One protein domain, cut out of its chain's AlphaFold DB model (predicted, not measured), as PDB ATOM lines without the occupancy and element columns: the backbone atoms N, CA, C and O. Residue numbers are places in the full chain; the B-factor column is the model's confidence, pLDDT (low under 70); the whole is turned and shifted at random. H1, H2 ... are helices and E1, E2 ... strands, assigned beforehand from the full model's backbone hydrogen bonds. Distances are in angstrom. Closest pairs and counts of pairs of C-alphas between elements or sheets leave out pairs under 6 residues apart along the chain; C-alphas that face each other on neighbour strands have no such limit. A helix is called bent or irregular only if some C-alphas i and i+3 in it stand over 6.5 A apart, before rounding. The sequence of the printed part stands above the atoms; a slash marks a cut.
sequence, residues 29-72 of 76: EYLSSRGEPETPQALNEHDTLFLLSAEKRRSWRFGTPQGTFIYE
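This is residues 29 to 72 of the 76 residues of the protein "LysR family transcriptional regulator" of Pantoea brenneri (UniProt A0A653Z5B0). A two-stranded hairpin, E1 and E2, has the short helix H2 beside it, and a long unnamed loop, residues 46 to 59, runs from H2 out to a far tip and back to E1. The outline is a flat, loose triangle, with the small helix H1 at one corner, the loop's tip around Ala 54 at another and the hairpin's turn, residues 65 to 66, at the third. The printed part has 44 residues, with two named helices and two named strands in the order H1, H2, E1, E2; the sheet's order is E1 - E2, antiparallel, and the class is mixed, helices and strands. The whole is loose, with a radius of gyration of the C-alphas of 12.1 A, and the C-alphas span 34 by 27 by 13 A.

E1 is residues 60 to 64, 12.7 A from first to last C-alpha, and begins with C-alpha 60 at (139.881, 298.543, 220.653). E2 is residues 67 to 71, 12.9 A long, and ends with C-alpha 71 at (135.714, 301.273, 219.726). H2 is residues 40 to 45, 10.3 A long; it is neither bent nor irregular, but only just: C-alphas 41 and 44 are 6.2 A apart. H1 is residues 29 to 34, 8.7 A long, with C-alpha 29 at (136.515, 285.515, 202.815).

E1 and E2 form a hairpin of antiparallel neighbour strands, with 150 degrees between their N-to-C directions. C-alphas 62 and 69 face each other at 5.0 A. Within hydrogen-bond range across the pair are, for instance, N 62 and O 69 at 2.8 A and N 71 and O 60 at 2.9 A. H2 and E2 have 3 pairs of C-alphas within 8 A, the closest being those of Pro 40 and Tyr 71 at 7.2 A. H2 and E1 have 1 such pair, the C-alphas of Pro 40 and Phe 62 at 6.9 A. H1 is apart from H2, E1 and E2. In H1 every O i to N i+4 pair is within hydrogen-bond range; in H2 0 of 2 are, while 3 of its 3 O i to N i+3 pairs are within range.

The two C-alphas farthest apart are those of Ser 32 and Ala 54, at 33.9 A. The printed part, residues 29 to 72, has no cut. The link from H2 to E1, residues 46 to 59, is long, and in it residues 52 to 53 form a short antiparallel pairing with residues 56 to 57. The links from H1 to H2 and from E1 to E2 are tight. The mean pLDDT of the printed part is 91.8, and no printed residue is under 70.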
ATOM      1  N   GLU A  29     137.879 285.860 203.222       97.94
ATOM      2  CA  GLU A  29     136.515 285.515 202.815       97.94
ATOM      3  C   GLU A  29     135.494 286.459 203.458       97.94
ATOM      4  O   GLU A  29     134.565 286.920 202.792       97.94
ATOM      5  N   TYR A  30     135.693 286.802 204.735       96.69
ATOM      6  CA  TYR A  30     134.851 287.763 205.438       96.69
ATOM      7  C   TYR A  30     134.890 289.129 204.746       96.69
ATOM      8  O   TYR A  30     133.839 289.656 204.377       96.69
ATOM      9  N   LEU A  31     136.093 289.657 204.494       96.50
ATOM     10  CA  LEU A  31     136.288 290.954 203.835       96.50
ATOM     11  C   LEU A  31     135.745 290.964 202.402       96.50
ATOM     12  O   LEU A  31     135.160 291.952 201.977       96.50
ATOM     13  N   SER A  32     135.850 289.850 201.677       96.75
ATOM     14  CA  SER A  32     135.280 289.734 200.328       96.75
ATOM     15  C   SER A  32     133.747 289.821 200.328       96.75
ATOM     16  O   SER A  32     133.157 290.325 199.378       96.75
ATOM     17  N   SER A  33     133.096 289.333 201.390       96.38
ATOM     18  CA  SER A  33     131.631 289.348 201.522       96.38
ATOM     19  C   SER A  33     131.064 290.633 202.139       96.38
ATOM     20  O   SER A  33     129.943 291.022 201.816       96.38
ATOM     21  N   ARG A  34     131.813 291.279 203.043       95.50
ATOM     22  CA  ARG A  34     131.354 292.426 203.847       95.50
ATOM     23  C   ARG A  34     132.028 293.751 203.487       95.50
ATOM     24  O   ARG A  34     131.558 294.783 203.945       95.50
ATOM     25  N   GLY A  35     133.094 293.730 202.690       95.81
ATOM     26  CA  GLY A  35     133.954 294.884 202.428       95.81
ATOM     27  C   GLY A  35     135.043 295.080 203.490       95.81
ATOM     28  O   GLY A  35     135.039 294.432 204.541       95.81
ATOM     29  N   GLU A  36     135.993 295.971 203.196       95.44
ATOM     30  CA  GLU A  36     137.047 296.390 204.126       95.44
ATOM     31  C   GLU A  36     136.659 297.707 204.825       95.44
ATOM     32  O   GLU A  36     136.310 298.675 204.146       95.44
ATOM     33  N   PRO A  37     136.706 297.780 206.170       95.00
ATOM     34  CA  PRO A  37     136.379 299.004 206.891       95.00
ATOM     35  C   PRO A  37     137.497 300.048 206.741       95.00
ATOM     36  O   PRO A  37     138.558 299.926 207.348       95.00
ATOM     37  N   GLU A  38     137.235 301.123 205.995       93.75
ATOM     38  CA  GLU A  38     138.201 302.223 205.804       93.75
ATOM     39  C   GLU A  38     138.365 303.118 207.044       93.75
ATOM     40  O   GLU A  38     139.352 303.843 207.183       93.75
ATOM     41  N   THR A  39     137.394 303.086 207.962       93.81
ATOM     42  CA  THR A  39     137.417 303.884 209.194       93.81
ATOM     43  C   THR A  39     137.068 303.032 210.415       93.81
ATOM     44  O   THR A  39     136.257 302.108 210.309       93.81
ATOM     45  N   PRO A  40     137.604 303.348 211.609       93.94
ATOM     46  CA  PRO A  40     137.212 302.668 212.845       93.94
ATOM     47  C   PRO A  40     135.701 302.705 213.128       93.94
ATOM     48  O   PRO A  40     135.168 301.806 213.771       93.94
ATOM     49  N   GLN A  41     134.998 303.732 212.648       92.94
ATOM     50  CA  GLN A  41     133.551 303.893 212.779       92.94
ATOM     51  C   GLN A  41     132.775 302.842 211.976       92.94
ATOM     52  O   GLN A  41     131.734 302.379 212.448       92.94
ATOM     53  N   ALA A  42     133.296 302.432 210.813       94.38
ATOM     54  CA  ALA A  42     132.683 301.412 209.962       94.38
ATOM     55  C   ALA A  42     132.603 300.040 210.653       94.38
ATOM     56  O   ALA A  42     131.747 299.232 210.318       94.38
ATOM     57  N   LEU A  43     133.406 299.791 211.698       93.94
ATOM     58  CA  LEU A  43     133.334 298.561 212.496       93.94
ATOM     59  C   LEU A  43     131.969 298.328 213.163       93.94
ATOM     60  O   LEU A  43     131.696 297.214 213.596       93.94
ATOM     61  N   ASN A  44     131.100 299.338 213.265       92.69
ATOM     62  CA  ASN A  44     129.719 299.137 213.725       92.69
ATOM     63  C   ASN A  44     128.870 298.311 212.745       92.69
ATOM     64  O   ASN A  44     127.874 297.723 213.153       92.69
ATOM     65  N   GLU A  45     129.266 298.256 211.474       93.25
ATOM     66  CA  GLU A  45     128.587 297.499 210.417       93.25
ATOM     67  C   GLU A  45     129.207 296.106 210.211       93.25
ATOM     68  O   GLU A  45     128.704 295.301 209.422       93.25
ATOM     69  N   HIS A  46     130.276 295.795 210.954       94.75
ATOM     70  CA  HIS A  46     130.980 294.520 210.912       94.75
ATOM     71  C   HIS A  46     130.747 293.690 212.177       94.75
ATOM     72  O   HIS A  46     130.489 294.190 213.271       94.75
ATOM     73  N   ASP A  47     130.885 292.378 212.017       94.06
ATOM     74  CA  ASP A  47     130.864 291.421 213.110       94.06
ATOM     75  C   ASP A  47     132.235 291.504 213.809       94.06
ATOM     76  O   ASP A  47     133.275 291.246 213.198       94.06
ATOM     77  N   THR A  48     132.256 291.920 215.078       93.81
ATOM     78  CA  THR A  48     133.497 292.161 215.831       93.81
ATOM     79  C   THR A  48     133.674 291.172 216.976       93.81
ATOM     80  O   THR A  48     132.737 290.853 217.705       93.81
ATOM     81  N   LEU A  49     134.911 290.705 217.163       91.62
ATOM     82  CA  LEU A  49     135.264 289.711 218.178       91.62
ATOM     83  C   LEU A  49     136.053 290.366 219.310       91.62
ATOM     84  O   LEU A  49     137.170 290.842 219.115       91.62
ATOM     85  N   PHE A  50     135.505 290.361 220.522       89.94
ATOM     86  CA  PHE A  50     136.172 290.979 221.662       89.94
ATOM     87  C   PHE A  50     136.799 289.964 222.608       89.94
ATOM     88  O   PHE A  50     136.165 289.000 223.032       89.94
ATOM     89  N   LEU A  51     138.018 290.272 223.051       84.44
ATOM     90  CA  LEU A  51     138.635 289.574 224.167       84.44
ATOM     91  C   LEU A  51     137.963 289.996 225.482       84.44
ATOM     92  O   LEU A  51     138.027 291.166 225.881       84.44
ATOM     93  N   LEU A  52     137.365 289.026 226.170       85.12
ATOM     94  CA  LEU A  52     136.875 289.172 227.538       85.12
ATOM     95  C   LEU A  52     138.004 288.845 228.520       85.12
ATOM     96  O   LEU A  52     138.632 287.791 228.435       85.12
ATOM     97  N   SER A  53     138.279 289.753 229.455       80.94
ATOM     98  CA  SER A  53     139.300 289.588 230.493       80.94
ATOM     99  C   SER A  53     138.740 290.058 231.826       80.94
ATOM    100  O   SER A  53     138.404 291.232 231.953       80.94
ATOM    101  N   ALA A  54     138.673 289.164 232.819       80.50
ATOM    102  CA  ALA A  54     138.064 289.446 234.125       80.50
ATOM    103  C   ALA A  54     136.688 290.130 233.978       80.50
ATOM    104  O   ALA A  54     136.467 291.211 234.519       80.50
ATOM    105  N   GLU A  55     135.826 289.543 233.136       77.25
ATOM    106  CA  GLU A  55     134.457 290.013 232.831       77.25
ATOM    107  C   GLU A  55     134.374 291.389 232.147       77.25
ATOM    108  O   GLU A  55     133.288 291.866 231.827       77.25
ATOM    109  N   LYS A  56     135.515 292.016 231.841       81.06
ATOM    110  CA  LYS A  56     135.579 293.275 231.101       81.06
ATOM    111  C   LYS A  56     135.962 293.034 229.651       81.06
ATOM    112  O   LYS A  56     136.941 292.352 229.338       81.06
ATOM    113  N   ARG A  57     135.199 293.654 228.755       85.00
ATOM    114  CA  ARG A  57     135.513 293.738 227.331       85.00
ATOM    115  C   ARG A  57     136.719 294.657 227.132       85.00
ATOM    116  O   ARG A  57     136.725 295.795 227.596       85.00
ATOM    117  N   ARG A  58     137.753 294.175 226.441       86.75
ATOM    118  CA  ARG A  58     138.893 295.017 226.045       86.75
ATOM    119  C   ARG A  58     138.510 295.896 224.857       86.75
ATOM    120  O   ARG A  58     138.404 295.390 223.745       86.75
ATOM    121  N   SER A  59     138.362 297.198 225.087       90.75
ATOM    122  CA  SER A  59     138.118 298.169 224.018       90.75
ATOM    123  C   SER A  59     139.268 298.228 223.011       90.75
ATOM    124  O   SER A  59     140.449 298.148 223.378       90.75
ATOM    125  N   TRP A  60     138.915 298.371 221.735       92.69
ATOM    126  CA  TRP A  60     139.881 298.543 220.653       92.69
ATOM    127  C   TRP A  60     140.259 300.021 220.553       92.69
ATOM    128  O   TRP A  60     139.411 300.897 220.714       92.69
ATOM    129  N   ARG A  61     141.541 300.309 220.321       93.06
ATOM    130  CA  ARG A  61     142.072 301.677 220.240       93.06
ATOM    131  C   ARG A  61     142.726 301.882 218.885       93.06
ATOM    132  O   ARG A  61     143.644 301.144 218.537       93.06
ATOM    133  N   PHE A  62     142.278 302.901 218.166       94.00
ATOM    134  CA  PHE A  62     142.772 303.265 216.846       94.00
ATOM    135  C   PHE A  62     143.380 304.663 216.884       94.00
ATOM    136  O   PHE A  62     142.789 305.585 217.440       94.00
ATOM    137  N   GLY A  63     144.558 304.830 216.286       92.88
ATOM    138  CA  GLY A  63     145.115 306.156 216.035       92.88
ATOM    139  C   GLY A  63     144.443 306.768 214.810       92.88
ATOM    140  O   GLY A  63     144.482 306.175 213.737       92.88
ATOM    141  N   THR A  64     143.832 307.936 214.969       91.88
ATOM    142  CA  THR A  64     143.217 308.717 213.885       91.88
ATOM    143  C   THR A  64     143.844 310.115 213.842       91.88
ATOM    144  O   THR A  64     144.439 310.534 214.841       91.88
ATOM    145  N   PRO A  65     143.710 310.878 212.742       92.00
ATOM    146  CA  PRO A  65     144.204 312.258 212.683       92.00
ATOM    147  C   PRO A  65     143.631 313.173 213.781       92.00
ATOM    148  O   PRO A  65     144.268 314.145 214.167       92.00
ATOM    149  N   GLN A  66     142.446 312.854 214.306       90.81
ATOM    150  CA  GLN A  66     141.760 313.599 215.365       90.81
ATOM    151  C   GLN A  66     142.122 313.109 216.780       90.81
ATOM    152  O   GLN A  66     141.638 313.666 217.763       90.81
ATOM    153  N   GLY A  67     142.963 312.076 216.900       93.62
ATOM    154  CA  GLY A  67     143.380 311.485 218.172       93.62
ATOM    155  C   GLY A  67     143.060 309.994 218.279       93.62
ATOM    156  O   GLY A  67     142.900 309.290 217.282       93.62
ATOM    157  N   THR A  68     142.995 309.483 219.509       95.19
ATOM    158  CA  THR A  68     142.671 308.069 219.747       95.19
ATOM    159  C   THR A  68     141.165 307.852 219.650       95.19
ATOM    160  O   THR A  68     140.412 308.382 220.463       95.19
ATOM    161  N   PHE A  69     140.734 307.026 218.702       94.25
ATOM    162  CA  PHE A  69     139.368 306.523 218.624       94.25
ATOM    163  C   PHE A  69     139.250 305.224 219.426       94.25
ATOM    164  O   PHE A  69     140.033 304.291 219.227       94.25
ATOM    165  N   ILE A  70     138.280 305.161 220.337       94.44
ATOM    166  CA  ILE A  70     138.008 303.975 221.154       94.44
ATOM    167  C   ILE A  70     136.733 303.319 220.629       94.44
ATOM    168  O   ILE A  70     135.670 303.931 220.644       94.44
ATOM    169  N   TYR A  71     136.847 302.072 220.177       93.12
ATOM    170  CA  TYR A  71     135.714 301.273 219.726       93.12
ATOM    171  C   TYR A  71     135.281 300.296 220.825       93.12
ATOM    172  O   TYR A  71     136.067 299.458 221.286       93.12
ATOM    173  N   GLU A  72     134.014 300.406 221.223       91.06
ATOM    174  CA  GLU A  72     133.368 299.587 222.261       91.06
ATOM    175  C   GLU A  72     132.086 298.910 221.752       91.06
ATOM    176  O   GLU A  72     131.194 298.591 222.539       91.06
TER     177      GLU A  72